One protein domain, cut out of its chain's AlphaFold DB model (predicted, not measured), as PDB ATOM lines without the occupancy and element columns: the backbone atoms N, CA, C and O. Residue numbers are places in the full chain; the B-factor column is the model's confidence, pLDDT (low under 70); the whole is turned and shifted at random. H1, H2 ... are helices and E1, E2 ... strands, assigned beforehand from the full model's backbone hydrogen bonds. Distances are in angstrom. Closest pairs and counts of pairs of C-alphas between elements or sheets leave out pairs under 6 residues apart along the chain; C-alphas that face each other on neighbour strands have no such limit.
ATOM      1  N   ARG A 554     156.473 161.604 149.925       80.50
ATOM      2  CA  ARG A 554     157.533 162.558 149.543       80.50
ATOM      3  C   ARG A 554     158.254 162.105 148.276       80.50
ATOM      4  O   ARG A 554     158.237 162.823 147.287       80.50
ATOM      5  N   ARG A 555     158.762 160.867 148.255       83.25
ATOM      6  CA  ARG A 555     159.456 160.302 147.083       83.25
ATOM      7  C   ARG A 555     158.578 160.255 145.829       83.25
ATOM      8  O   ARG A 555     159.114 160.372 144.735       83.25
ATOM      9  N   ILE A 556     157.261 160.084 145.970       87.44
ATOM     10  CA  ILE A 556     156.292 160.200 144.868       87.44
ATOM     11  C   ILE A 556     156.230 161.637 144.349       87.44
ATOM     12  O   ILE A 556     156.371 161.846 143.147       87.44
ATOM     13  N   ASN A 557     156.060 162.619 145.237       85.38
ATOM     14  CA  ASN A 557     156.015 164.031 144.858       85.38
ATOM     15  C   ASN A 557     157.329 164.466 144.175       85.38
ATOM     16  O   ASN A 557     157.284 165.133 143.147       85.38
ATOM     17  N   ASP A 558     158.478 164.006 144.682       82.88
ATOM     18  CA  ASP A 558     159.820 164.256 144.124       82.88
ATOM     19  C   ASP A 558     160.079 163.532 142.782       82.88
ATOM     20  O   ASP A 558     161.059 163.824 142.087       82.88
ATOM     21  N   ALA A 559     159.243 162.544 142.435       86.62
ATOM     22  CA  ALA A 559     159.352 161.731 141.226       86.62
ATOM     23  C   ALA A 559     158.452 162.221 140.084       86.62
ATOM     24  O   ALA A 559     158.855 162.162 138.921       86.62
ATOM     25  N   VAL A 560     157.233 162.666 140.396       89.88
ATOM     26  CA  VAL A 560     156.245 163.106 139.400       89.88
ATOM     27  C   VAL A 560     156.769 164.316 138.618       89.88
ATOM     28  O   VAL A 560     157.383 165.223 139.168       89.88
ATOM     29  N   GLY A 561     156.557 164.313 137.300       83.69
ATOM     30  CA  GLY A 561     157.073 165.343 136.392       83.69
ATOM     31  C   GLY A 561     158.517 165.124 135.919       83.69
ATOM     32  O   GLY A 561     158.978 165.859 135.051       83.69
ATOM     33  N   ARG A 562     159.223 164.095 136.412       87.44
ATOM     34  CA  ARG A 562     160.624 163.803 136.051       87.44
ATOM     35  C   ARG A 562     160.743 162.532 135.184       87.44
ATOM     36  O   ARG A 562     159.913 161.628 135.316       87.44
ATOM     37  N   PRO A 563     161.741 162.429 134.283       84.25
ATOM     38  CA  PRO A 563     161.896 161.276 133.389       84.25
ATOM     39  C   PRO A 563     162.528 160.058 134.079       84.25
ATOM     40  O   PRO A 563     163.413 160.203 134.929       84.25
ATOM     41  N   VAL A 564     162.137 158.845 133.665       87.00
ATOM     42  CA  VAL A 564     162.792 157.597 134.102       87.00
ATOM     43  C   VAL A 564     164.022 157.244 133.256       87.00
ATOM     44  O   VAL A 564     164.051 157.407 132.039       87.00
ATOM     45  N   THR A 565     165.050 156.708 133.907       83.69
ATOM     46  CA  THR A 565     166.358 156.352 133.320       83.69
ATOM     47  C   THR A 565     166.426 154.930 132.749       83.69
ATOM     48  O   THR A 565     167.376 154.591 132.048       83.69
ATOM     49  N   ARG A 566     165.418 154.092 133.021       83.94
ATOM     50  CA  ARG A 566     165.272 152.713 132.521       83.94
ATOM     51  C   ARG A 566     163.793 152.357 132.362       83.94
ATOM     52  O   ARG A 566     162.942 152.995 132.978       83.94
ATOM     53  N   VAL A 567     163.507 151.325 131.570       89.38
ATOM     54  CA  VAL A 567     162.154 150.764 131.415       89.38
ATOM     55  C   VAL A 567     161.663 150.200 132.753       89.38
ATOM     56  O   VAL A 567     162.419 149.536 133.465       89.38
ATOM     57  N   ILE A 568     160.395 150.451 133.081       92.62
ATOM     58  CA  ILE A 568     159.697 149.909 134.251       92.62
ATOM     59  C   ILE A 568     158.688 148.863 133.770       92.62
ATOM     60  O   ILE A 568     157.813 149.187 132.965       92.62
ATOM     61  N   LEU A 569     158.794 147.635 134.279       87.25
ATOM     62  CA  LEU A 569     157.893 146.516 133.978       87.25
ATOM     63  C   LEU A 569     157.040 146.147 135.202       87.25
ATOM     64  O   LEU A 569     157.457 146.388 136.338       87.25
ATOM     65  N   ASP A 570     155.869 145.548 134.977       89.56
ATOM     66  CA  ASP A 570     155.105 144.848 136.018       89.56
ATOM     67  C   ASP A 570     155.603 143.398 136.234       89.56
ATOM     68  O   ASP A 570     156.672 143.010 135.763       89.56
ATOM     69  N   ARG A 571     154.854 142.583 136.992       84.12
ATOM     70  CA  ARG A 571     155.213 141.180 137.299       84.12
ATOM     71  C   ARG A 571     154.813 140.194 136.192       84.12
ATOM     72  O   ARG A 571     154.903 138.984 136.388       84.12
ATOM     73  N   GLN A 572     154.316 140.711 135.076       87.31
ATOM     74  CA  GLN A 572     153.829 139.999 133.904       87.31
ATOM     75  C   GLN A 572     154.539 140.510 132.630       87.31
ATOM     76  O   GLN A 572     154.054 140.290 131.523       87.31
ATOM     77  N   ASP A 573     155.684 141.186 132.808       85.69
ATOM     78  CA  ASP A 573     156.533 141.807 131.785       85.69
ATOM     79  C   ASP A 573     155.848 142.897 130.924       85.69
ATOM     80  O   ASP A 573     156.377 143.292 129.881       85.69
ATOM     81  N   ASN A 574     154.711 143.458 131.361       88.69
ATOM     82  CA  ASN A 574     154.089 144.599 130.680       88.69
ATOM     83  C   ASN A 574     154.809 145.910 131.032       88.69
ATOM     84  O   ASN A 574     155.156 146.159 132.188       88.69
ATOM     85  N   VAL A 575     154.967 146.797 130.048       90.38
ATOM     86  CA  VAL A 575     155.614 148.105 130.237       90.38
ATOM     87  C   VAL A 575     154.692 149.087 130.970       90.38
ATOM     88  O   VAL A 575     153.599 149.415 130.507       90.38
ATOM     89  N   ILE A 576     155.166 149.616 132.100       87.88
ATOM     90  CA  ILE A 576     154.519 150.702 132.850       87.88
ATOM     91  C   ILE A 576     154.998 152.070 132.335       87.88
ATOM     92  O   ILE A 576     154.169 152.963 132.131       87.88
ATOM     93  N   LEU A 577     156.314 152.210 132.117       90.38
ATOM     94  CA  LEU A 577     157.002 153.377 131.541       90.38
ATOM     95  C   LEU A 577     158.236 152.928 130.742       90.38
ATOM     96  O   LEU A 577     158.958 152.028 131.175       90.38
ATOM     97  N   GLU A 578     158.521 153.597 129.628       89.38
ATOM     98  CA  GLU A 578     159.768 153.437 128.863       89.38
ATOM     99  C   GLU A 578     160.840 154.455 129.291       89.38
ATOM    100  O   GLU A 578     160.551 155.461 129.936       89.38
ATOM    101  N   THR A 579     162.095 154.226 128.889       86.25
ATOM    102  CA  THR A 579     163.201 155.186 129.063       86.25
ATOM    103  C   THR A 579     162.846 156.591 128.575       86.25
ATOM    104  O   THR A 579     162.300 156.748 127.487       86.25
ATOM    105  N   ALA A 580     163.226 157.601 129.359       74.25
ATOM    106  CA  ALA A 580     162.953 159.026 129.164       74.25
ATOM    107  C   ALA A 580     161.470 159.456 129.223       74.25
ATOM    108  O   ALA A 580     161.200 160.655 129.159       74.25
ATOM    109  N   GLN A 581     160.510 158.543 129.423       86.44
ATOM    110  CA  GLN A 581     159.122 158.931 129.694       86.44
ATOM    111  C   GLN A 581     158.983 159.551 131.095       86.44
ATOM    112  O   GLN A 581     159.666 159.155 132.043       86.44
ATOM    113  N   ILE A 582     158.081 160.526 131.220       88.81
ATOM    114  CA  ILE A 582     157.813 161.256 132.464       88.81
ATOM    115  C   ILE A 582     156.968 160.412 133.426       88.81
ATOM    116  O   ILE A 582     155.960 159.822 133.035       88.81
ATOM    117  N   VAL A 583     157.336 160.408 134.708       91.31
ATOM    118  CA  VAL A 583     156.500 159.854 135.777       91.31
ATOM    119  C   VAL A 583     155.251 160.718 135.964       91.31
ATOM    120  O   VAL A 583     155.334 161.896 136.307       91.31
ATOM    121  N   THR A 584     154.080 160.112 135.790       91.38
ATOM    122  CA  THR A 584     152.772 160.713 136.089       91.38
ATOM    123  C   THR A 584     152.118 160.013 137.281       91.38
ATOM    124  O   THR A 584     152.469 158.874 137.602       91.38
ATOM    125  N   ASN A 585     151.108 160.635 137.898       91.38
ATOM    126  CA  ASN A 585     150.318 160.005 138.968       91.38
ATOM    127  C   ASN A 585     149.743 158.639 138.534       91.38
ATOM    128  O   ASN A 585     149.851 157.658 139.261       91.38
ATOM    129  N   GLN A 586     149.264 158.526 137.290       89.81
ATOM    130  CA  GLN A 586     148.771 157.266 136.717       89.81
ATOM    131  C   GLN A 586     149.882 156.212 136.500       89.81
ATOM    132  O   GLN A 586     149.614 155.010 136.458       89.81
ATOM    133  N   ALA A 587     151.144 156.619 136.335       89.88
ATOM    134  CA  ALA A 587     152.277 155.690 136.316       89.88
ATOM    135  C   ALA A 587     152.662 155.234 137.734       89.88
ATOM    136  O   ALA A 587     152.930 154.050 137.937       89.88
ATOM    137  N   VAL A 588     152.615 156.143 138.716       94.12
ATOM    138  CA  VAL A 588     152.803 155.843 140.148       94.12
ATOM    139  C   VAL A 588     151.754 154.844 140.639       94.12
ATOM    140  O   VAL A 588     152.115 153.836 141.239       94.12
ATOM    141  N   GLU A 589     150.473 155.056 140.331       90.62
ATOM    142  CA  GLU A 589     149.386 154.140 140.704       90.62
ATOM    143  C   GLU A 589     149.546 152.752 140.076       90.62
ATOM    144  O   GLU A 589     149.455 151.749 140.786       90.62
ATOM    145  N   ARG A 590     149.865 152.669 138.775       89.75
ATOM    146  CA  ARG A 590     150.139 151.382 138.109       89.75
ATOM    147  C   ARG A 590     151.349 150.670 138.719       89.75
ATOM    148  O   ARG A 590     151.284 149.467 138.963       89.75
ATOM    149  N   ALA A 591     152.423 151.394 139.040       89.69
ATOM    150  CA  ALA A 591     153.596 150.827 139.707       89.69
ATOM    151  C   ALA A 591     153.310 150.391 141.157       89.69
ATOM    152  O   ALA A 591     153.843 149.373 141.603       89.69
ATOM    153  N   ARG A 592     152.441 151.106 141.885       92.06
ATOM    154  CA  ARG A 592     151.963 150.717 143.223       92.06
ATOM    155  C   ARG A 592     151.113 149.446 143.150       92.06
ATOM    156  O   ARG A 592     151.398 148.500 143.878       92.06
ATOM    157  N   ALA A 593     150.157 149.373 142.223       88.94
ATOM    158  CA  ALA A 593     149.304 148.199 142.010       88.94
ATOM    159  C   ALA A 593     150.097 146.944 141.586       88.94
ATOM    160  O   ALA A 593     149.830 145.849 142.074       88.94
ATOM    161  N   ALA A 594     151.121 147.099 140.739       87.81
ATOM    162  CA  ALA A 594     152.048 146.023 140.375       87.81
ATOM    163  C   ALA A 594     153.074 145.681 141.484       87.81
ATOM    164  O   ALA A 594     153.812 144.695 141.380       87.81
ATOM    165  N   GLY A 595     153.148 146.479 142.554       87.31
ATOM    166  CA  GLY A 595     154.119 146.311 143.636       87.31
ATOM    167  C   GLY A 595     155.571 146.485 143.180       87.31
ATOM    168  O   GLY A 595     156.437 145.743 143.643       87.31
ATOM    169  N   VAL A 596     155.813 147.424 142.257       91.06
ATOM    170  CA  VAL A 596     157.127 147.817 141.706       91.06
ATOM    171  C   VAL A 596     157.418 149.315 141.892       91.06
ATOM    172  O   VAL A 596     158.352 149.852 141.301       91.06
ATOM    173  N   LEU A 597     156.635 150.008 142.728       90.69
ATOM    174  CA  LEU A 597     156.751 151.448 142.978       90.69
ATOM    175  C   LEU A 597     158.174 151.879 143.367       90.69
ATOM    176  O   LEU A 597     158.703 152.811 142.773       90.69
ATOM    177  N   ASP A 598     158.846 151.163 144.274       85.06
ATOM    178  CA  ASP A 598     160.248 151.445 144.620       85.06
ATOM    179  C   ASP A 598     161.207 151.347 143.422       85.06
ATOM    180  O   ASP A 598     162.199 152.076 143.364       85.06
ATOM    181  N   VAL A 599     160.914 150.487 142.440       84.62
ATOM    182  CA  VAL A 599     161.697 150.379 141.200       84.62
ATOM    183  C   VAL A 599     161.475 151.616 140.335       84.62
ATOM    184  O   VAL A 599     162.450 152.171 139.840       84.62
ATOM    185  N   LEU A 600     160.236 152.105 140.208       90.00
ATOM    186  CA  LEU A 600     159.933 153.367 139.522       90.00
ATOM    187  C   LEU A 600     160.630 154.549 140.216       90.00
ATOM    188  O   LEU A 600     161.413 155.249 139.577       90.00
ATOM    189  N   LEU A 601     160.423 154.723 141.526       88.56
ATOM    190  CA  LEU A 601     160.961 155.850 142.302       88.56
ATOM    191  C   LEU A 601     162.500 155.863 142.354       88.56
ATOM    192  O   LEU A 601     163.104 156.928 142.402       88.56
ATOM    193  N   SER A 602     163.157 154.696 142.309       82.38
ATOM    194  CA  SER A 602     164.626 154.591 142.214       82.38
ATOM    195  C   SER A 602     165.186 154.742 140.792       82.38
ATOM    196  O   SER A 602     166.400 154.687 140.612       82.38
ATOM    197  N   SER A 603     164.330 154.917 139.781       81.94
ATOM    198  CA  SER A 603     164.732 155.073 138.373       81.94
ATOM    199  C   SER A 603     164.647 156.510 137.863       81.94
ATOM    200  O   SER A 603     164.955 156.750 136.698       81.94
TER     201      SER A 603
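AT A GLANCE: This is residues 554 to 603 of the 641 residues of the protein "PRC-barrel domain-containing protein" of Chloroflexia bacterium (UniProt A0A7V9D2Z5). A small, loop-rich body has helix H2 with the short helix H3 packed on it, while the strand E1 and the loops of residues 562 to 569 and 578 to 582 lie to one side of this pair. Residues 568 to 569 make a short antiparallel pairing with E1, and the turn that joins them, residues 570 to 574, lies at the far end of the body from the small helix H1. The printed part has 50 residues with three named helices and one named strand, in the order H1, E1, H2, H3; the class is mostly helix, though under half of the residues are in named elements, and E1 pairs with no named strand. The whole is compact and rounded, with a radius of gyration of the C-alphas of 9.4 A and spans of 27 by 20 by 16 A.

IN THESE COORDINATES: H2, the longest helix, holds residues 585 to 593 and measures 12.2 A from C-alpha 585 at (150.318, 160.005, 138.968) to C-alpha 593 at (149.304, 148.199, 142.010). H3 follows with residues 597 to 601, 6.1 A long, and ends at C-alpha 601 at (160.961, 155.850, 142.302). E1 is residues 575 to 577, 5.6 A long. H1 is residues 554 to 557, 5.1 A long, and begins at C-alpha 554 at (157.533, 162.558, 149.543).

HOW THE PARTS SIT: H2 and H3 touch, and their closest C-alphas, those of Ala 591 and Leu 597, are 4.6 A apart. The closest C-alphas of E1 and H2, those of Ile 576 and Ala 587, are 6.5 A apart. E1 and H3 are apart, as are H1 and E1. H1 is close to H3 but not clearly touching, with the C-alphas of Arg 555 and Leu 601 the closest at 6.7 A. H1 is also close to H2 but not clearly touching, with the C-alphas of Ile 556 and Val 588 the closest at 7.3 A. In H2 and H3 every O i to N i+4 pair is within hydrogen-bond range; H1, with 4 residues, is too short for such a pair, and its 1 pair of O i to N i+3 is within range.

THE WHOLE: The two C-alphas farthest apart are those of Arg 554 and Gln 572, at 27.7 A. The first and last printed C-alphas, those of Arg 554 and Ser 603, are 15.3 A apart. The link from H1 to E1 is long, with 17 residues, 558 to 574; the link from E1 to H2 is short, with 7 residues, and that from H2 to H3 is tight, with 3 residues. The printed part has no cut. The mean pLDDT of the printed part is 87.5, and no printed residue is under 70.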